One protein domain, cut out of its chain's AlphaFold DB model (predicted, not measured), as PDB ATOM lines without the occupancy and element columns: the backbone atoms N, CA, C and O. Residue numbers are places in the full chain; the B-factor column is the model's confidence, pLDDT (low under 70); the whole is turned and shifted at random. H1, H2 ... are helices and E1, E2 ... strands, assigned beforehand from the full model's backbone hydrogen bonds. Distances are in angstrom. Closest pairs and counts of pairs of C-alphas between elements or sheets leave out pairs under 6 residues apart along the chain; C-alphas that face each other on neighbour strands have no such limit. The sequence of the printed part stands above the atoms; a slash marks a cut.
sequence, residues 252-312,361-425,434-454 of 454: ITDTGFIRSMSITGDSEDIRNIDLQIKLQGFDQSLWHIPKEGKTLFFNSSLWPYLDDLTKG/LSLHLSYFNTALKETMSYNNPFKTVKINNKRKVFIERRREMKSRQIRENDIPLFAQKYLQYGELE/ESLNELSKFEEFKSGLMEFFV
ATOM      1  N   ILE A 252     103.619 255.962 299.643       97.50
ATOM      2  CA  ILE A 252     104.668 254.986 299.336       97.50
ATOM      3  C   ILE A 252     104.083 253.593 299.544       97.50
ATOM      4  O   ILE A 252     103.674 253.275 300.654       97.50
ATOM      5  N   THR A 253     104.090 252.770 298.501       96.50
ATOM      6  CA  THR A 253     103.557 251.400 298.546       96.50
ATOM      7  C   THR A 253     104.463 250.448 299.339       96.50
ATOM      8  O   THR A 253     105.635 250.754 299.613       96.50
ATOM      9  N   ASP A 254     103.989 249.237 299.639       92.06
ATOM     10  CA  ASP A 254     104.793 248.218 300.335       92.06
ATOM     11  C   ASP A 254     105.989 247.734 299.513       92.06
ATOM     12  O   ASP A 254     107.059 247.432 300.054       92.06
ATOM     13  N   THR A 255     105.891 247.769 298.185       94.44
ATOM     14  CA  THR A 255     107.054 247.529 297.325       94.44
ATOM     15  C   THR A 255     107.875 248.799 297.062       94.44
ATOM     16  O   THR A 255     108.862 248.760 296.325       94.44
ATOM     17  N   GLY A 256     107.547 249.926 297.694       95.75
ATOM     18  CA  GLY A 256     108.346 251.151 297.729       95.75
ATOM     19  C   GLY A 256     108.162 252.099 296.544       95.75
ATOM     20  O   GLY A 256     108.957 253.029 296.417       95.75
ATOM     21  N   PHE A 257     107.181 251.887 295.662       97.75
ATOM     22  CA  PHE A 257     106.852 252.871 294.621       97.75
ATOM     23  C   PHE A 257     106.141 254.079 295.229       97.75
ATOM     24  O   PHE A 257     105.557 253.988 296.303       97.75
ATOM     25  N   ILE A 258     106.174 255.207 294.522       98.44
ATOM     26  CA  ILE A 258     105.302 256.341 294.827       98.44
ATOM     27  C   ILE A 258     103.981 256.112 294.095       98.44
ATOM     28  O   ILE A 258     103.989 256.003 292.863       98.44
ATOM     29  N   ARG A 259     102.877 256.069 294.839       98.06
ATOM     30  CA  ARG A 259     101.513 256.034 294.306       98.06
ATOM     31  C   ARG A 259     100.922 257.436 294.366       98.06
ATOM     32  O   ARG A 259     100.917 258.075 295.413       98.06
ATOM     33  N   SER A 260     100.444 257.914 293.225       98.06
ATOM     34  CA  SER A 260      99.725 259.179 293.105       98.06
ATOM     35  C   SER A 260      98.291 258.874 292.703       98.06
ATOM     36  O   SER A 260      98.072 258.223 291.676       98.06
ATOM     37  N   MET A 261      97.352 259.311 293.537       97.38
ATOM     38  CA  MET A 261      95.919 259.153 293.322       97.38
ATOM     39  C   MET A 261      95.304 260.504 293.000       97.38
ATOM     40  O   MET A 261      95.735 261.529 293.537       97.38
ATOM     41  N   SER A 262      94.309 260.503 292.121       96.50
ATOM     42  CA  SER A 262      93.561 261.709 291.798       96.50
ATOM     43  C   SER A 262      92.115 261.425 291.439       96.50
ATOM     44  O   SER A 262      91.837 260.437 290.761       96.50
ATOM     45  N   ILE A 263      91.223 262.331 291.823       95.00
ATOM     46  CA  ILE A 263      89.852 262.399 291.315       95.00
ATOM     47  C   ILE A 263      89.818 263.455 290.209       95.00
ATOM     48  O   ILE A 263      90.347 264.556 290.382       95.00
ATOM     49  N   THR A 264      89.222 263.118 289.068       93.44
ATOM     50  CA  THR A 264      88.985 264.053 287.959       93.44
ATOM     51  C   THR A 264      87.496 264.238 287.718       93.44
ATOM     52  O   THR A 264      86.758 263.256 287.771       93.44
ATOM     53  N   GLY A 265      87.086 265.471 287.430       91.75
ATOM     54  CA  GLY A 265      85.696 265.865 287.205       91.75
ATOM     55  C   GLY A 265      85.597 267.331 286.789       91.75
ATOM     56  O   GLY A 265      86.613 267.957 286.458       91.75
ATOM     57  N   ASP A 266      84.391 267.890 286.825       91.50
ATOM     58  CA  ASP A 266      84.191 269.305 286.530       91.50
ATOM     59  C   ASP A 266      84.749 270.203 287.638       91.50
ATOM     60  O   ASP A 266      84.896 269.818 288.800       91.50
ATOM     61  N   SER A 267      85.108 271.434 287.269       92.25
ATOM     62  CA  SER A 267      85.784 272.359 288.185       92.25
ATOM     63  C   SER A 267      84.937 272.739 289.398       92.25
ATOM     64  O   SER A 267      85.490 273.061 290.448       92.25
ATOM     65  N   GLU A 268      83.611 272.706 289.263       90.31
ATOM     66  CA  GLU A 268      82.678 272.943 290.362       90.31
ATOM     67  C   GLU A 268      82.688 271.782 291.362       90.31
ATOM     68  O   GLU A 268      82.895 272.017 292.551       90.31
ATOM     69  N   ASP A 269      82.619 270.535 290.884       89.81
ATOM     70  CA  ASP A 269      82.698 269.339 291.733       89.81
ATOM     71  C   ASP A 269      84.016 269.287 292.512       89.81
ATOM     72  O   ASP A 269      84.032 269.097 293.729       89.81
ATOM     73  N   ILE A 270      85.141 269.519 291.830       93.12
ATOM     74  CA  ILE A 270      86.467 269.521 292.460       93.12
ATOM     75  C   ILE A 270      86.586 270.635 293.507       93.12
ATOM     76  O   ILE A 270      87.178 270.424 294.569       93.12
ATOM     77  N   ARG A 271      86.009 271.813 293.243       91.62
ATOM     78  CA  ARG A 271      85.977 272.919 294.207       91.62
ATOM     79  C   ARG A 271      85.101 272.592 295.415       91.62
ATOM     80  O   ARG A 271      85.473 272.942 296.533       91.62
ATOM     81  N   ASN A 272      83.977 271.915 295.210       89.94
ATOM     82  CA  ASN A 272      83.113 271.471 296.298       89.94
ATOM     83  C   ASN A 272      83.843 270.459 297.186       89.94
ATOM     84  O   ASN A 272      83.867 270.632 298.403       89.94
ATOM     85  N   ILE A 273      84.536 269.481 296.596       90.94
ATOM     86  CA  ILE A 273      85.367 268.526 297.344       90.94
ATOM     87  C   ILE A 273      86.469 269.255 298.132       90.94
ATOM     88  O   ILE A 273      86.643 268.990 299.319       90.94
ATOM     89  N   ASP A 274      87.177 270.210 297.520       92.56
ATOM     90  CA  ASP A 274      88.199 271.025 298.201       92.56
ATOM     91  C   ASP A 274      87.649 271.741 299.441       92.56
ATOM     92  O   ASP A 274      88.258 271.698 300.511       92.56
ATOM     93  N   LEU A 275      86.480 272.378 299.318       90.56
ATOM     94  CA  LEU A 275      85.821 273.059 300.432       90.56
ATOM     95  C   LEU A 275      85.440 272.078 301.544       90.56
ATOM     96  O   LEU A 275      85.687 272.370 302.712       90.56
ATOM     97  N   GLN A 276      84.903 270.907 301.197       88.75
ATOM     98  CA  GLN A 276      84.533 269.884 302.178       88.75
ATOM     99  C   GLN A 276      85.753 269.356 302.942       88.75
ATOM    100  O   GLN A 276      85.724 269.303 304.170       88.75
ATOM    101  N   ILE A 277      86.859 269.052 302.253       91.12
ATOM    102  CA  ILE A 277      88.104 268.619 302.912       91.12
ATOM    103  C   ILE A 277      88.624 269.717 303.857       91.12
ATOM    104  O   ILE A 277      89.029 269.424 304.983       91.12
ATOM    105  N   LYS A 278      88.577 270.990 303.437       91.50
ATOM    106  CA  LYS A 278      88.996 272.130 304.274       91.50
ATOM    107  C   LYS A 278      88.146 272.282 305.530       91.50
ATOM    108  O   LYS A 278      88.699 272.538 306.596       91.50
ATOM    109  N   LEU A 279      86.829 272.111 305.417       89.94
ATOM    110  CA  LEU A 279      85.907 272.201 306.553       89.94
ATOM    111  C   LEU A 279      86.174 271.121 307.610       89.94
ATOM    112  O   LEU A 279      85.970 271.374 308.794       89.94
ATOM    113  N   GLN A 280      86.688 269.958 307.206       89.06
ATOM    114  CA  GLN A 280      87.087 268.881 308.121       89.06
ATOM    115  C   GLN A 280      88.439 269.132 308.819       89.06
ATOM    116  O   GLN A 280      88.823 268.373 309.706       89.06
ATOM    117  N   GLY A 281      89.170 270.192 308.454       91.25
ATOM    118  CA  GLY A 281      90.406 270.587 309.135       91.25
ATOM    119  C   GLY A 281      91.640 269.748 308.786       91.25
ATOM    120  O   GLY A 281      92.594 269.721 309.566       91.25
ATOM    121  N   PHE A 282      91.654 269.070 307.634       91.88
ATOM    122  CA  PHE A 282      92.838 268.345 307.163       91.88
ATOM    123  C   PHE A 282      94.016 269.274 306.847       91.88
ATOM    124  O   PHE A 282      93.839 270.412 306.413       91.88
ATOM    125  N   ASP A 283      95.241 268.757 306.995       93.56
ATOM    126  CA  ASP A 283      96.443 269.451 306.528       93.56
ATOM    127  C   ASP A 283      96.396 269.621 305.003       93.56
ATOM    128  O   ASP A 283      96.409 268.642 304.254       93.56
ATOM    129  N   GLN A 284      96.415 270.878 304.551       93.12
ATOM    130  CA  GLN A 284      96.405 271.286 303.145       93.12
ATOM    131  C   GLN A 284      97.506 270.625 302.301       93.12
ATOM    132  O   GLN A 284      97.380 270.564 301.078       93.12
ATOM    133  N   SER A 285      98.582 270.125 302.916       95.81
ATOM    134  CA  SER A 285      99.632 269.389 302.209       95.81
ATOM    135  C   SER A 285      99.171 268.026 301.659       95.81
ATOM    136  O   SER A 285      99.792 267.500 300.729       95.81
ATOM    137  N   LEU A 286      98.075 267.464 302.183       96.81
ATOM    138  CA  LEU A 286      97.570 266.134 301.828       96.81
ATOM    139  C   LEU A 286      96.816 266.086 300.496       96.81
ATOM    140  O   LEU A 286      96.575 264.990 299.990       96.81
ATOM    141  N   TRP A 287      96.481 267.230 299.895       97.62
ATOM    142  CA  TRP A 287      95.896 267.286 298.557       97.62
ATOM    143  C   TRP A 287      96.429 268.460 297.738       97.62
ATOM    144  O   TRP A 287      96.986 269.428 298.257       97.62
ATOM    145  N   HIS A 288      96.288 268.366 296.419       97.25
ATOM    146  CA  HIS A 288      96.715 269.404 295.491       97.25
ATOM    147  C   HIS A 288      95.784 269.488 294.286       97.25
ATOM    148  O   HIS A 288      95.497 268.482 293.638       97.25
ATOM    149  N   ILE A 289      95.379 270.710 293.949       96.69
ATOM    150  CA  ILE A 289      94.563 271.013 292.773       96.69
ATOM    151  C   ILE A 289      95.421 271.844 291.812       96.69
ATOM    152  O   ILE A 289      95.832 272.956 292.167       96.69
ATOM    153  N   PRO A 290      95.743 271.332 290.609       95.50
ATOM    154  CA  PRO A 290      96.438 272.106 289.590       95.50
ATOM    155  C   PRO A 290      95.602 273.299 289.116       95.50
ATOM    156  O   PRO A 290      94.387 273.332 289.280       95.50
ATOM    157  N   LYS A 291      96.243 274.247 288.424       93.00
ATOM    158  CA  LYS A 291      95.585 275.466 287.907       93.00
ATOM    159  C   LYS A 291      94.369 275.208 287.008       93.00
ATOM    160  O   LYS A 291      93.518 276.077 286.905       93.00
ATOM    161  N   GLU A 292      94.307 274.050 286.354       92.06
ATOM    162  CA  GLU A 292      93.163 273.646 285.528       92.06
ATOM    163  C   GLU A 292      91.879 273.448 286.351       92.06
ATOM    164  O   GLU A 292      90.784 273.594 285.822       92.06
ATOM    165  N   GLY A 293      91.995 273.124 287.643       92.00
ATOM    166  CA  GLY A 293      90.854 272.989 288.549       92.00
ATOM    167  C   GLY A 293      89.979 271.755 288.319       92.00
ATOM    168  O   GLY A 293      88.975 271.614 288.997       92.00
ATOM    169  N   LYS A 294      90.336 270.860 287.389       94.69
ATOM    170  CA  LYS A 294      89.572 269.641 287.043       94.69
ATOM    171  C   LYS A 294      90.122 268.354 287.656       94.69
ATOM    172  O   LYS A 294      89.691 267.250 287.335       94.69
ATOM    173  N   THR A 295      91.151 268.467 288.485       95.69
ATOM    174  CA  THR A 295      91.834 267.319 289.082       95.69
ATOM    175  C   THR A 295      92.210 267.648 290.510       95.69
ATOM    176  O   THR A 295      92.805 268.691 290.765       95.69
ATOM    177  N   LEU A 296      91.915 266.733 291.424       96.69
ATOM    178  CA  LEU A 296      92.350 266.791 292.811       96.69
ATOM    179  C   LEU A 296      93.234 265.580 293.083       96.69
ATOM    180  O   LEU A 296      92.759 264.449 293.054       96.69
ATOM    181  N   PHE A 297      94.522 265.813 293.325       98.00
ATOM    182  CA  PHE A 297      95.443 264.797 293.833       98.00
ATOM    183  C   PHE A 297      95.316 264.704 295.345       98.00
ATOM    184  O   PHE A 297      95.231 265.745 295.989       98.00
ATOM    185  N   PHE A 298      95.352 263.503 295.918       97.56
ATOM    186  CA  PHE A 298      95.153 263.320 297.356       97.56
ATOM    187  C   PHE A 298      95.938 262.132 297.919       97.56
ATOM    188  O   PHE A 298      96.169 261.132 297.236       97.56
ATOM    189  N   ASN A 299      96.324 262.252 299.190       97.50
ATOM    190  CA  ASN A 299      96.914 261.173 299.973       97.50
ATOM    191  C   ASN A 299      95.843 260.156 300.404       97.50
ATOM    192  O   ASN A 299      94.722 260.548 300.725       97.50
ATOM    193  N   SER A 300      96.198 258.869 300.502       95.44
ATOM    194  CA  SER A 300      95.271 257.812 300.944       95.44
ATOM    195  C   SER A 300      94.598 258.048 302.297       95.44
ATOM    196  O   SER A 300      93.480 257.585 302.491       95.44
ATOM    197  N   SER A 301      95.204 258.822 303.201       93.88
ATOM    198  CA  SER A 301      94.575 259.212 304.473       93.88
ATOM    199  C   SER A 301      93.271 260.007 304.318       93.88
ATOM    200  O   SER A 301      92.457 260.009 305.235       93.88
ATOM    201  N   LEU A 302      93.044 260.644 303.165       93.94
ATOM    202  CA  LEU A 302      91.794 261.346 302.857       93.94
ATOM    203  C   LEU A 302      90.708 260.413 302.303       93.94
ATOM    204  O   LEU A 302      89.564 260.839 302.156       93.94
ATOM    205  N   TRP A 303      91.043 259.152 302.007       92.06
ATOM    206  CA  TRP A 303      90.118 258.199 301.394       92.06
ATOM    207  C   TRP A 303      88.812 258.001 302.173       92.06
ATOM    208  O   TRP A 303      87.778 258.084 301.526       92.06
ATOM    209  N   PRO A 304      88.795 257.832 303.514       87.25
ATOM    210  CA  PRO A 304      87.539 257.636 304.246       87.25
ATOM    211  C   PRO A 304      86.509 258.747 304.003       87.25
ATOM    212  O   PRO A 304      85.320 258.488 303.877       87.25
ATOM    213  N   TYR A 305      86.984 259.986 303.874       84.06
ATOM    214  CA  TYR A 305      86.147 261.163 303.660       84.06
ATOM    215  C   TYR A 305      85.761 261.321 302.195       84.06
ATOM    216  O   TYR A 305      84.636 261.695 301.876       84.06
ATOM    217  N   LEU A 306      86.699 261.042 301.292       85.56
ATOM    218  CA  LEU A 306      86.456 261.107 299.858       85.56
ATOM    219  C   LEU A 306      85.500 260.014 299.399       85.56
ATOM    220  O   LEU A 306      84.655 260.296 298.563       85.56
ATOM    221  N   ASP A 307      85.590 258.804 299.942       78.38
ATOM    222  CA  ASP A 307      84.693 257.699 299.608       78.38
ATOM    223  C   ASP A 307      83.243 258.080 299.928       78.38
ATOM    224  O   ASP A 307      82.385 258.041 299.051       78.38
ATOM    225  N   ASP A 308      82.993 258.616 301.127       69.75
ATOM    226  CA  ASP A 308      81.677 259.122 301.528       69.75
ATOM    227  C   ASP A 308      81.166 260.257 300.632       69.75
ATOM    228  O   ASP A 308      79.998 260.254 300.235       69.75
ATOM    229  N   LEU A 309      82.042 261.201 300.271       60.72
ATOM    230  CA  LEU A 309      81.714 262.306 299.366       60.72
ATOM    231  C   LEU A 309      81.501 261.840 297.917       60.72
ATOM    232  O   LEU A 309      80.812 262.507 297.155       60.72
ATOM    233  N   THR A 310      82.070 260.697 297.526       59.94
ATOM    234  CA  THR A 310      82.041 260.169 296.153       59.94
ATOM    235  C   THR A 310      81.128 258.959 295.974       59.94
ATOM    236  O   THR A 310      81.110 258.380 294.889       59.94
ATOM    237  N   LYS A 311      80.262 258.641 296.952       57.06
ATOM    238  CA  LYS A 311      79.198 257.607 296.873       57.06
ATOM    239  C   LYS A 311      78.201 257.761 295.696       57.06
ATOM    240  O   LYS A 311      77.250 256.988 295.584       57.06
ATOM    241  N   GLY A 312      78.430 258.712 294.789       46.75
ATOM    242  CA  GLY A 312      77.771 258.895 293.499       46.75
ATOM    243  C   GLY A 312      78.680 258.670 292.282       46.75
ATOM    244  O   GLY A 312      78.614 259.461 291.354       46.75
ATOM    245  N   LEU A 361      82.623 261.956 288.304       87.38
ATOM    246  CA  LEU A 361      83.924 261.799 288.942       87.38
ATOM    247  C   LEU A 361      84.596 260.504 288.486       87.38
ATOM    248  O   LEU A 361      83.961 259.472 288.288       87.38
ATOM    249  N   SER A 362      85.918 260.532 288.341       90.75
ATOM    250  CA  SER A 362      86.701 259.334 288.032       90.75
ATOM    251  C   SER A 362      87.983 259.274 288.850       90.75
ATOM    252  O   SER A 362      88.715 260.257 288.959       90.75
ATOM    253  N   LEU A 363      88.259 258.098 289.423       93.12
ATOM    254  CA  LEU A 363      89.489 257.821 290.160       93.12
ATOM    255  C   LEU A 363      90.597 257.397 289.198       93.12
ATOM    256  O   LEU A 363      90.433 256.450 288.430       93.12
ATOM    257  N   HIS A 364      91.756 258.043 289.297       95.19
ATOM    258  CA  HIS A 364      92.947 257.709 288.524       95.19
ATOM    259  C   HIS A 364      94.146 257.407 289.414       95.19
ATOM    260  O   HIS A 364      94.350 258.042 290.448       95.19
ATOM    261  N   LEU A 365      94.984 256.476 288.956       96.19
ATOM    262  CA  LEU A 365      96.241 256.101 289.597       96.19
ATOM    263  C   LEU A 365      97.435 256.315 288.668       96.19
ATOM    264  O   LEU A 365      97.384 256.027 287.473       96.19
ATOM    265  N   SER A 366      98.557 256.741 289.241       97.19
ATOM    266  CA  SER A 366      99.880 256.741 288.611       97.19
ATOM    267  C   SER A 366     100.924 256.168 289.571       97.19
ATOM    268  O   SER A 366     100.908 256.482 290.759       97.19
ATOM    269  N   TYR A 367     101.888 255.404 289.046       97.94
ATOM    270  CA  TYR A 367     103.004 254.864 289.834       97.94
ATOM    271  C   TYR A 367     104.348 255.360 289.326       97.94
ATOM    272  O   TYR A 367     104.602 255.435 288.115       97.94
ATOM    273  N   PHE A 368     105.237 255.652 290.270       98.06
ATOM    274  CA  PHE A 368     106.575 256.144 289.992       98.06
ATOM    275  C   PHE A 368     107.623 255.356 290.762       98.06
ATOM    276  O   PHE A 368     107.467 255.022 291.935       98.06
ATOM    277  N   ASN A 369     108.727 255.090 290.084       97.38
ATOM    278  CA  ASN A 369     109.922 254.491 290.642       97.38
ATOM    279  C   ASN A 369     110.958 255.576 290.922       97.38
ATOM    280  O   ASN A 369     110.994 256.614 290.258       97.38
ATOM    281  N   THR A 370     111.841 255.305 291.873       96.81
ATOM    282  CA  THR A 370     112.899 256.226 292.272       96.81
ATOM    283  C   THR A 370     114.263 255.566 292.183       96.81
ATOM    284  O   THR A 370     114.449 254.458 292.691       96.81
ATOM    285  N   ALA A 371     115.234 256.268 291.607       94.62
ATOM    286  CA  ALA A 371     116.608 255.801 291.495       94.62
ATOM    287  C   ALA A 371     117.585 256.832 292.061       94.62
ATOM    288  O   ALA A 371     117.514 258.008 291.719       94.62
ATOM    289  N   LEU A 372     118.523 256.369 292.887       94.56
ATOM    290  CA  LEU A 372     119.642 257.177 293.355       94.56
ATOM    291  C   LEU A 372     120.746 257.198 292.291       94.56
ATOM    292  O   LEU A 372     121.101 256.151 291.745       94.56
ATOM    293  N   LYS A 373     121.282 258.383 292.005       93.50
ATOM    294  CA  LYS A 373     122.294 258.630 290.980       93.50
ATOM    295  C   LYS A 373     123.375 259.574 291.491       93.50
ATOM    296  O   LYS A 373     123.096 260.503 292.246       93.50
ATOM    297  N   GLU A 374     124.599 259.363 291.025       92.00
ATOM    298  CA  GLU A 374     125.696 260.310 291.238       92.00
ATOM    299  C   GLU A 374     125.565 261.548 290.342       92.00
ATOM    300  O   GLU A 374     125.823 262.667 290.775       92.00
ATOM    301  N   THR A 375     125.089 261.353 289.110       91.94
ATOM    302  CA  THR A 375     124.878 262.402 288.107       91.94
ATOM    303  C   THR A 375     123.454 262.360 287.556       91.94
ATOM    304  O   THR A 375     122.795 261.320 287.566       91.94
ATOM    305  N   MET A 376     122.957 263.505 287.087       91.75
ATOM    306  CA  MET A 376     121.626 263.605 286.482       91.75
ATOM    307  C   MET A 376     121.631 263.012 285.073       91.75
ATOM    308  O   MET A 376     122.525 263.300 284.281       91.75
ATOM    309  N   SER A 377     120.597 262.244 284.739       89.81
ATOM    310  CA  SER A 377     120.351 261.781 283.371       89.81
ATOM    311  C   SER A 377     119.581 262.790 282.519       89.81
ATOM    312  O   SER A 377     119.575 262.651 281.304       89.81
ATOM    313  N   TYR A 378     118.894 263.754 283.147       91.00
ATOM    314  CA  TYR A 378     117.932 264.681 282.526       91.00
ATOM    315  C   TYR A 378     116.720 264.025 281.837       91.00
ATOM    316  O   TYR A 378     115.859 264.725 281.315       91.00
ATOM    317  N   ASN A 379     116.586 262.698 281.907       90.75
ATOM    318  CA  ASN A 379     115.463 261.967 281.310       90.75
ATOM    319  C   ASN A 379     114.213 261.946 282.200       90.75
ATOM    320  O   ASN A 379     113.140 261.554 281.751       90.75
ATOM    321  N   ASN A 380     114.353 262.294 283.481       94.00
ATOM    322  CA  ASN A 380     113.295 262.197 284.478       94.00
ATOM    323  C   ASN A 380     113.368 263.384 285.451       94.00
ATOM    324  O   ASN A 380     114.472 263.867 285.723       94.00
ATOM    325  N   PRO A 381     112.233 263.815 286.037       94.69
ATOM    326  CA  PRO A 381     112.237 264.731 287.171       94.69
ATOM    327  C   PRO A 381     113.158 264.230 288.284       94.69
ATOM    328  O   PRO A 381     113.222 263.026 288.549       94.69
ATOM    329  N   PHE A 382     113.859 265.140 288.952       96.31
ATOM    330  CA  PHE A 382     114.824 264.773 289.979       96.31
ATOM    331  C   PHE A 382     114.805 265.736 291.164       96.31
ATOM    332  O   PHE A 382     114.397 266.890 291.053       96.31
ATOM    333  N   LYS A 383     115.311 265.256 292.302       96.44
ATOM    334  CA  LYS A 383     115.615 266.061 293.484       96.44
ATOM    335  C   LYS A 383     117.095 265.948 293.807       96.44
ATOM    336  O   LYS A 383     117.649 264.850 293.856       96.44
ATOM    337  N   THR A 384     117.728 267.092 294.045       96.88
ATOM    338  CA  THR A 384     119.100 267.134 294.559       96.88
ATOM    339  C   THR A 384     119.078 266.876 296.061       96.88
ATOM    340  O   THR A 384     118.377 267.569 296.796       96.88
ATOM    341  N   VAL A 385     119.874 265.914 296.516       96.12
ATOM    342  CA  VAL A 385     120.077 265.603 297.932       96.12
ATOM    343  C   VAL A 385     121.520 265.939 298.283       96.12
ATOM    344  O   VAL A 385     122.454 265.382 297.706       96.12
ATOM    345  N   LYS A 386     121.715 266.881 299.207       95.31
ATOM    346  CA  LYS A 386     123.044 267.194 299.740       95.31
ATOM    347  C   LYS A 386     123.410 266.115 300.756       95.31
ATOM    348  O   LYS A 386     122.663 265.911 301.700       95.31
ATOM    349  N   ILE A 387     124.531 265.431 300.543       92.50
ATOM    350  CA  ILE A 387     125.097 264.502 301.529       92.50
ATOM    351  C   ILE A 387     125.869 265.306 302.572       92.50
ATOM    352  O   ILE A 387     125.681 265.136 303.768       92.50
ATOM    353  N   ASN A 388     126.705 266.230 302.095       89.94
ATOM    354  CA  ASN A 388     127.434 267.193 302.908       89.94
ATOM    355  C   ASN A 388     127.766 268.440 302.071       89.94
ATOM    356  O   ASN A 388     127.294 268.594 300.942       89.94
ATOM    357  N   ASN A 389     128.589 269.343 302.608       87.88
ATOM    358  CA  ASN A 389     128.947 270.598 301.934       87.88
ATOM    359  C   ASN A 389     129.711 270.400 300.614       87.88
ATOM    360  O   ASN A 389     129.726 271.305 299.784       87.88
ATOM    361  N   LYS A 390     130.345 269.240 300.414       88.81
ATOM    362  CA  LYS A 390     131.168 268.936 299.234       88.81
ATOM    363  C   LYS A 390     130.479 267.981 298.265       88.81
ATOM    364  O   LYS A 390     130.840 267.947 297.091       88.81
ATOM    365  N   ARG A 391     129.492 267.214 298.735       91.19
ATOM    366  CA  ARG A 391     128.881 266.128 297.975       91.19
ATOM    367  C   ARG A 391     127.367 266.233 297.913       91.19
ATOM    368  O   ARG A 391     126.678 266.398 298.919       91.19
ATOM    369  N   LYS A 392     126.847 266.030 296.708       94.38
ATOM    370  CA  LYS A 392     125.422 265.875 296.423       94.38
ATOM    371  C   LYS A 392     125.196 264.651 295.549       94.38
ATOM    372  O   LYS A 392     126.088 264.233 294.820       94.38
ATOM    373  N   VAL A 393     123.992 264.115 295.634       95.62
ATOM    374  CA  VAL A 393     123.477 263.032 294.798       95.62
ATOM    375  C   VAL A 393     122.098 263.426 294.285       95.62
ATOM    376  O   VAL A 393     121.496 264.393 294.760       95.62
ATOM    377  N   PHE A 394     121.589 262.684 293.313       96.44
ATOM    378  CA  PHE A 394     120.309 262.963 292.682       96.44
ATOM    379  C   PHE A 394     119.381 261.773 292.850       96.44
ATOM    380  O   PHE A 394     119.767 260.631 292.612       96.44
ATOM    381  N   ILE A 395     118.147 262.043 293.256       97.00
ATOM    382  CA  ILE A 395     117.074 261.056 293.210       97.00
ATOM    383  C   ILE A 395     116.247 261.376 291.981       97.00
ATOM    384  O   ILE A 395     115.668 262.454 291.900       97.00
ATOM    385  N   GLU A 396     116.202 260.455 291.031       96.75
ATOM    386  CA  GLU A 396     115.366 260.570 289.842       96.75
ATOM    387  C   GLU A 396     114.051 259.837 290.049       96.75
ATOM    388  O   GLU A 396     114.032 258.722 290.572       96.75
ATOM    389  N   ARG A 397     112.963 260.452 289.597       95.81
ATOM    390  CA  ARG A 397     111.603 259.931 289.652       95.81
ATOM    391  C   ARG A 397     111.135 259.566 288.248       95.81
ATOM    392  O   ARG A 397     110.778 260.436 287.460       95.81
ATOM    393  N   ARG A 398     111.084 258.270 287.951       96.50
ATOM    394  CA  ARG A 398     110.605 257.735 286.672       96.50
ATOM    395  C   ARG A 398     109.152 257.305 286.782       96.50
ATOM    396  O   ARG A 398     108.790 256.590 287.711       96.50
ATOM    397  N   ARG A 399     108.324 257.679 285.810       96.31
ATOM    398  CA  ARG A 399     106.951 257.171 285.695       96.31
ATOM    399  C   ARG A 399     106.974 255.728 285.184       96.31
ATOM    400  O   ARG A 399     107.499 255.479 284.105       96.31
ATOM    401  N   GLU A 400     106.419 254.795 285.953       95.62
ATOM    402  CA  GLU A 400     106.288 253.378 285.562       95.62
ATOM    403  C   GLU A 400     104.905 253.073 284.995       95.62
ATOM    404  O   GLU A 400     104.768 252.244 284.101       95.62
ATOM    405  N   MET A 401     103.882 253.761 285.505       94.88
ATOM    406  CA  MET A 401     102.516 253.670 285.007       94.88
ATOM    407  C   MET A 401     101.991 255.076 284.731       94.88
ATOM    408  O   MET A 401     102.112 255.976 285.570       94.88
ATOM    409  N   LYS A 402     101.442 255.279 283.530       91.81
ATOM    410  CA  LYS A 402     100.684 256.492 283.201       91.81
ATOM    411  C   LYS A 402      99.384 256.533 284.003       91.81
ATOM    412  O   LYS A 402      98.979 255.511 284.547       91.81
ATOM    413  N   SER A 403      98.777 257.718 284.062       92.50
ATOM    414  CA  SER A 403      97.468 257.884 284.691       92.50
ATOM    415  C   SER A 403      96.492 256.886 284.089       92.50
ATOM    416  O   SER A 403      96.365 256.821 282.864       92.50
ATOM    417  N   ARG A 404      95.870 256.086 284.946       91.44
ATOM    418  CA  ARG A 404      94.897 255.074 284.559       91.44
ATOM    419  C   ARG A 404      93.671 255.218 285.435       91.44
ATOM    420  O   ARG A 404      93.802 255.183 286.657       91.44
ATOM    421  N   GLN A 405      92.513 255.292 284.795       92.69
ATOM    422  CA  GLN A 405      91.233 255.249 285.478       92.69
ATOM    423  C   GLN A 405      90.991 253.857 286.073       92.69
ATOM    424  O   GLN A 405      91.176 252.839 285.396       92.69
ATOM    425  N   ILE A 406      90.575 253.821 287.334       89.88
ATOM    426  CA  ILE A 406      90.057 252.619 287.986       89.88
ATOM    427  C   ILE A 406      88.577 252.509 287.642       89.88
ATOM    428  O   ILE A 406      87.853 253.503 287.680       89.88
ATOM    429  N   ARG A 407      88.143 251.312 287.232       86.69
ATOM    430  CA  ARG A 407      86.729 251.068 286.935       86.69
ATOM    431  C   ARG A 407      85.944 251.243 288.222       86.69
ATOM    432  O   ARG A 407      86.398 250.778 289.258       86.69
ATOM    433  N   GLU A 408      84.768 251.842 288.132       82.56
ATOM    434  CA  GLU A 408      83.891 252.083 289.281       82.56
ATOM    435  C   GLU A 408      83.710 250.829 290.155       82.56
ATOM    436  O   GLU A 408      83.999 250.860 291.347       82.56
ATOM    437  N   ASN A 409      83.383 249.689 289.537       84.00
ATOM    438  CA  ASN A 409      83.199 248.411 290.236       84.00
ATOM    439  C   ASN A 409      84.472 247.873 290.922       84.00
ATOM    440  O   ASN A 409      84.378 247.023 291.802       84.00
ATOM    441  N   ASP A 410      85.658 248.345 290.527       86.25
ATOM    442  CA  ASP A 410      86.940 247.918 291.094       86.25
ATOM    443  C   ASP A 410      87.409 248.832 292.240       86.25
ATOM    444  O   ASP A 410      88.365 248.487 292.936       86.25
ATOM    445  N   ILE A 411      86.770 249.994 292.442       88.25
ATOM    446  CA  ILE A 411      87.166 250.978 293.461       88.25
ATOM    447  C   ILE A 411      87.061 250.409 294.887       88.25
ATOM    448  O   ILE A 411      88.055 250.514 295.612       88.25
ATOM    449  N   PRO A 412      85.952 249.758 295.305       87.06
ATOM    450  CA  PRO A 412      85.852 249.205 296.658       87.06
ATOM    451  C   PRO A 412      86.925 248.146 296.935       87.06
ATOM    452  O   PRO A 412      87.579 248.170 297.976       87.06
ATOM    453  N   LEU A 413      87.181 247.267 295.960       86.44
ATOM    454  CA  LEU A 413      88.216 246.239 296.063       86.44
ATOM    455  C   LEU A 413      89.623 246.855 296.122       86.44
ATOM    456  O   LEU A 413      90.471 246.391 296.881       86.44
ATOM    457  N   PHE A 414      89.886 247.914 295.349       90.12
ATOM    458  CA  PHE A 414      91.139 248.666 295.428       90.12
ATOM    459  C   PHE A 414      91.344 249.282 296.823       90.12
ATOM    460  O   PHE A 414      92.433 249.153 297.388       90.12
ATOM    461  N   ALA A 415      90.310 249.915 297.384       89.88
ATOM    462  CA  ALA A 415      90.357 250.538 298.706       89.88
ATOM    463  C   ALA A 415      90.628 249.513 299.817       89.88
ATOM    464  O   ALA A 415      91.562 249.676 300.607       89.88
ATOM    465  N   GLN A 416      89.884 248.410 299.807       87.69
ATOM    466  CA  GLN A 416      90.049 247.303 300.744       87.69
ATOM    467  C   GLN A 416      91.460 246.717 300.669       87.69
ATOM    468  O   GLN A 416      92.137 246.568 301.687       87.69
ATOM    469  N   LYS A 417      91.937 246.438 299.453       88.25
ATOM    470  CA  LYS A 417      93.192 245.720 299.241       88.25
ATOM    471  C   LYS A 417      94.441 246.579 299.459       88.25
ATOM    472  O   LYS A 417      95.413 246.100 300.032       88.25
ATOM    473  N   TYR A 418      94.444 247.832 299.000       91.06
ATOM    474  CA  TYR A 418      95.667 248.651 298.930       91.06
ATOM    475  C   TYR A 418      95.624 249.947 299.742       91.06
ATOM    476  O   TYR A 418      96.666 250.598 299.896       91.06
ATOM    477  N   LEU A 419      94.448 250.340 300.241       90.12
ATOM    478  CA  LEU A 419      94.287 251.465 301.169       90.12
ATOM    479  C   LEU A 419      93.955 251.006 302.598       90.12
ATOM    480  O   LEU A 419      93.912 251.848 303.488       90.12
ATOM    481  N   GLN A 420      93.768 249.696 302.820       83.56
ATOM    482  CA  GLN A 420      93.386 249.104 304.111       83.56
ATOM    483  C   GLN A 420      92.087 249.712 304.671       83.56
ATOM    484  O   GLN A 420      91.976 249.980 305.866       83.56
ATOM    485  N   TYR A 421      91.111 249.959 303.791       78.81
ATOM    486  CA  TYR A 421      89.845 250.606 304.132       78.81
ATOM    487  C   TYR A 421      88.634 249.770 303.689       78.81
ATOM    488  O   TYR A 421      88.538 249.408 302.519       78.81
ATOM    489  N   GLY A 422      87.699 249.514 304.611       66.19
ATOM    490  CA  GLY A 422      86.529 248.644 304.413       66.19
ATOM    491  C   GLY A 422      86.697 247.247 305.033       66.19
ATOM    492  O   GLY A 422      87.804 246.842 305.382       66.19
ATOM    493  N   GLU A 423      85.595 246.508 305.203       59.09
ATOM    494  CA  GLU A 423      85.627 245.128 305.716       59.09
ATOM    495  C   GLU A 423      86.100 244.149 304.635       59.09
ATOM    496  O   GLU A 423      85.658 244.232 303.490       59.09
ATOM    497  N   LEU A 424      86.987 243.211 304.991       54.31
ATOM    498  CA  LEU A 424      87.395 242.088 304.139       54.31
ATOM    499  C   LEU A 424      86.243 241.081 304.019       54.31
ATOM    500  O   LEU A 424      86.144 240.155 304.819       54.31
ATOM    501  N   GLU A 425      85.368 241.230 303.024       50.78
ATOM    502  CA  GLU A 425      84.454 240.141 302.676       50.78
ATOM    503  C   GLU A 425      85.268 238.971 302.098       50.78
ATOM    504  O   GLU A 425      85.686 238.985 300.941       50.78
ATOM    505  N   GLU A 434      91.133 240.795 286.558       62.56
ATOM    506  CA  GLU A 434      92.293 241.052 285.694       62.56
ATOM    507  C   GLU A 434      92.688 242.531 285.672       62.56
ATOM    508  O   GLU A 434      93.867 242.862 285.533       62.56
ATOM    509  N   SER A 435      91.717 243.423 285.885       68.56
ATOM    510  CA  SER A 435      91.910 244.868 285.931       68.56
ATOM    511  C   SER A 435      92.881 245.322 287.029       68.56
ATOM    512  O   SER A 435      93.681 246.221 286.755       68.56
ATOM    513  N   LEU A 436      92.867 244.703 288.217       80.69
ATOM    514  CA  LEU A 436      93.742 245.050 289.348       80.69
ATOM    515  C   LEU A 436      95.038 244.230 289.387       80.69
ATOM    516  O   LEU A 436      96.002 244.642 290.039       80.69
ATOM    517  N   ASN A 437      95.111 243.111 288.660       81.56
ATOM    518  CA  ASN A 437      96.302 242.254 288.623       81.56
ATOM    519  C   ASN A 437      97.555 243.003 288.155       81.56
ATOM    520  O   ASN A 437      98.655 242.737 288.638       81.56
ATOM    521  N   GLU A 438      97.409 243.980 287.260       84.69
ATOM    522  CA  GLU A 438      98.534 244.797 286.800       84.69
ATOM    523  C   GLU A 438      99.095 245.735 287.879       84.69
ATOM    524  O   GLU A 438     100.258 246.144 287.775       84.69
ATOM    525  N   LEU A 439      98.296 246.060 288.905       90.62
ATOM    526  CA  LEU A 439      98.707 246.897 290.035       90.62
ATOM    527  C   LEU A 439      99.530 246.113 291.061       90.62
ATOM    528  O   LEU A 439     100.406 246.699 291.693       90.62
ATOM    529  N   SER A 440      99.321 244.794 291.165       88.12
ATOM    530  CA  SER A 440      99.995 243.925 292.147       88.12
ATOM    531  C   SER A 440     101.516 244.118 292.175       88.12
ATOM    532  O   SER A 440     102.116 244.202 293.235       88.12
ATOM    533  N   LYS A 441     102.163 244.306 291.017       88.81
ATOM    534  CA  LYS A 441     103.622 244.509 290.919       88.81
ATOM    535  C   LYS A 441     104.135 245.794 291.587       88.81
ATOM    536  O   LYS A 441     105.343 245.919 291.797       88.81
ATOM    537  N   PHE A 442     103.252 246.767 291.821       94.06
ATOM    538  CA  PHE A 442     103.550 248.028 292.497       94.06
ATOM    539  C   PHE A 442     103.132 248.013 293.963       94.06
ATOM    540  O   PHE A 442     103.725 248.738 294.760       94.06
ATOM    541  N   GLU A 443     102.153 247.196 294.320       93.31
ATOM    542  CA  GLU A 443     101.548 247.204 295.648       93.31
ATOM    543  C   GLU A 443     102.047 246.057 296.524       93.31
ATOM    544  O   GLU A 443     102.313 246.268 297.699       93.31
ATOM    545  N   GLU A 444     102.306 244.881 295.952       90.38
ATOM    546  CA  GLU A 444     102.510 243.643 296.704       90.38
ATOM    547  C   GLU A 444     103.825 242.949 296.349       90.38
ATOM    548  O   GLU A 444     104.297 242.944 295.204       90.38
ATOM    549  N   PHE A 445     104.428 242.314 297.352       87.62
ATOM    550  CA  PHE A 445     105.502 241.363 297.111       87.62
ATOM    551  C   PHE A 445     104.926 240.096 296.489       87.62
ATOM    552  O   PHE A 445     103.853 239.640 296.872       87.62
ATOM    553  N   LYS A 446     105.655 239.490 295.549       78.94
ATOM    554  CA  LYS A 446     105.270 238.159 295.079       78.94
ATOM    555  C   LYS A 446     105.493 237.181 296.220       78.94
ATOM    556  O   LYS A 446     106.623 237.106 296.718       78.94
ATOM    557  N   SER A 447     104.455 236.433 296.580       67.25
ATOM    558  CA  SER A 447     104.591 235.313 297.499       67.25
ATOM    559  C   SER A 447     105.661 234.352 296.968       67.25
ATOM    560  O   SER A 447     105.785 234.090 295.766       67.25
ATOM    561  N   GLY A 448     106.544 233.944 297.873       63.19
ATOM    562  CA  GLY A 448     107.509 232.877 297.633       63.19
ATOM    563  C   GLY A 448     107.058 231.617 298.360       63.19
ATOM    564  O   GLY A 448     105.939 231.543 298.851       63.19
ATOM    565  N   LEU A 449     107.971 230.666 298.548       55.06
ATOM    566  CA  LEU A 449     107.684 229.486 299.367       55.06
ATOM    567  C   LEU A 449     107.472 229.807 300.863       55.06
ATOM    568  O   LEU A 449     107.193 228.907 301.639       55.06
ATOM    569  N   MET A 450     107.618 231.069 301.283       45.81
ATOM    570  CA  MET A 450     107.561 231.489 302.686       45.81
ATOM    571  C   MET A 450     106.236 231.122 303.365       45.81
ATOM    572  O   MET A 450     106.264 230.738 304.524       45.81
ATOM    573  N   GLU A 451     105.113 231.153 302.643       38.94
ATOM    574  CA  GLU A 451     103.795 230.730 303.151       38.94
ATOM    575  C   GLU A 451     103.726 229.228 303.479       38.94
ATOM    576  O   GLU A 451     102.896 228.816 304.278       38.94
ATOM    577  N   PHE A 452     104.618 228.408 302.912       39.75
ATOM    578  CA  PHE A 452     104.697 226.966 303.178       39.75
ATOM    579  C   PHE A 452     105.607 226.615 304.367       39.75
ATOM    580  O   PHE A 452     105.717 225.440 304.714       39.75
ATOM    581  N   PHE A 453     106.294 227.601 304.959       37.22
ATOM    582  CA  PHE A 453     107.289 227.404 306.022       37.22
ATOM    583  C   PHE A 453     106.931 228.109 307.349       37.22
ATOM    584  O   PHE A 453     107.809 228.223 308.206       37.22
ATOM    585  N   VAL A 454     105.691 228.600 307.511       30.36
ATOM    586  CA  VAL A 454     105.190 229.216 308.762       30.36
ATOM    587  C   VAL A 454     104.544 228.181 309.667       30.36
ATOM    588  O   VAL A 454     103.717 227.395 309.153       30.36
TER     589      VAL A 454
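This is residues 252 to 312, 361 to 425 and 434 to 454 of the 454 residues of the protein "Radical SAM core domain-containing protein" of Desulfamplus magnetovallimortis (UniProt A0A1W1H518). A long, strongly twisted antiparallel sheet, curled like part of a barrel, makes the longest axis, with its two long strands E3 and E5 running side by side in opposite directions. At one end of it E1 and E2 join the sheet and H1 and H2 pack on it, with H3 and the short H4 beyond; the other end is the hairpin of E4 and E5, and past H5 a tail with H6 sticks out at residues 447 to 454. The printed part has 147 residues, with six named helices and five named strands in the order E1 H1 E2 H2 E3 E4 E5 H3 H4 H5 H6; the sheet's order is E2 E1 E3 E5 E4, and the class is mixed, helices and strands. The whole is loose, with a radius of gyration of the C-alphas of 18.1 A, and flat, spanning 52 by 49 by 26 A.

E5, residues 392 to 405, is 37.4 A long and ends with C-alpha 405 at (91.233, 255.249, 285.478). E3, residues 362 to 373, is 35.7 A long. E1, residues 258 to 264, is 19.3 A long and begins with C-alpha 258 at (105.302, 256.341, 294.827). E2 is residues 295 to 298 and E4 residues 382 to 386. H1, residues 267 to 279, measures 18.4 A, H2, residues 300 to 310, 14.3 A, and H3, residues 408 to 418, 15.6 A. H4, residues 434 to 437, H5, residues 440 to 443, and H6, residues 449 to 452, have four residues each; C-alpha 452 is at (104.697, 226.966, 303.178).

E3 and E5 are antiparallel at 156 degrees, with N 371 and O 396 2.9 A apart. E1 is antiparallel to E3, with N 260 and O 366 at 2.9 A, and to the edge strand E2, with N 296 and O 263 at 2.9 A. The hairpin E4 and E5 has N 385 and O 393 at 2.8 A. H1 and H2 are on one face of the sheet, two layers, one of helices and one of strands. H2 lies over E2 at a height of 8.7 A over the sheet, along the strands, at 9 degrees to E2 on the local plane. H1 and H2 only just touch, with 3 pairs of C-alphas within 8 A, through residues 273 to 277 of H1; the closest C-alphas are those of Ile 273 and Leu 309, 7.5 A apart. H3 and H4 only just touch, with 3 such pairs, closest at the C-alphas of Phe 414 and Leu 436, 7.5 A. H5 only grazes the sheet with residues 442 to 443. Every O i to N i+4 pair is within hydrogen-bond range in H1, 4 of 7 in H2 and 5 of 7 in H3; H4, H5 and H6 are too short for such a pair.

The C-alphas of Lys 390 and Glu 425, the two farthest apart, are 55.0 A from each other. Residues 313 to 360 are not printed, with 8.2 A between C-alphas 312 and 361, nor are 426 to 433, with 18.7 A between C-alphas 425 and 434. Of the links that are printed whole, H1 to E2 is long, with 15 residues. The mean pLDDT of the printed part is 87.3; 19 residues are under 70, namely 308 to 312, 422 to 425, 434 to 435 and 447 to 454.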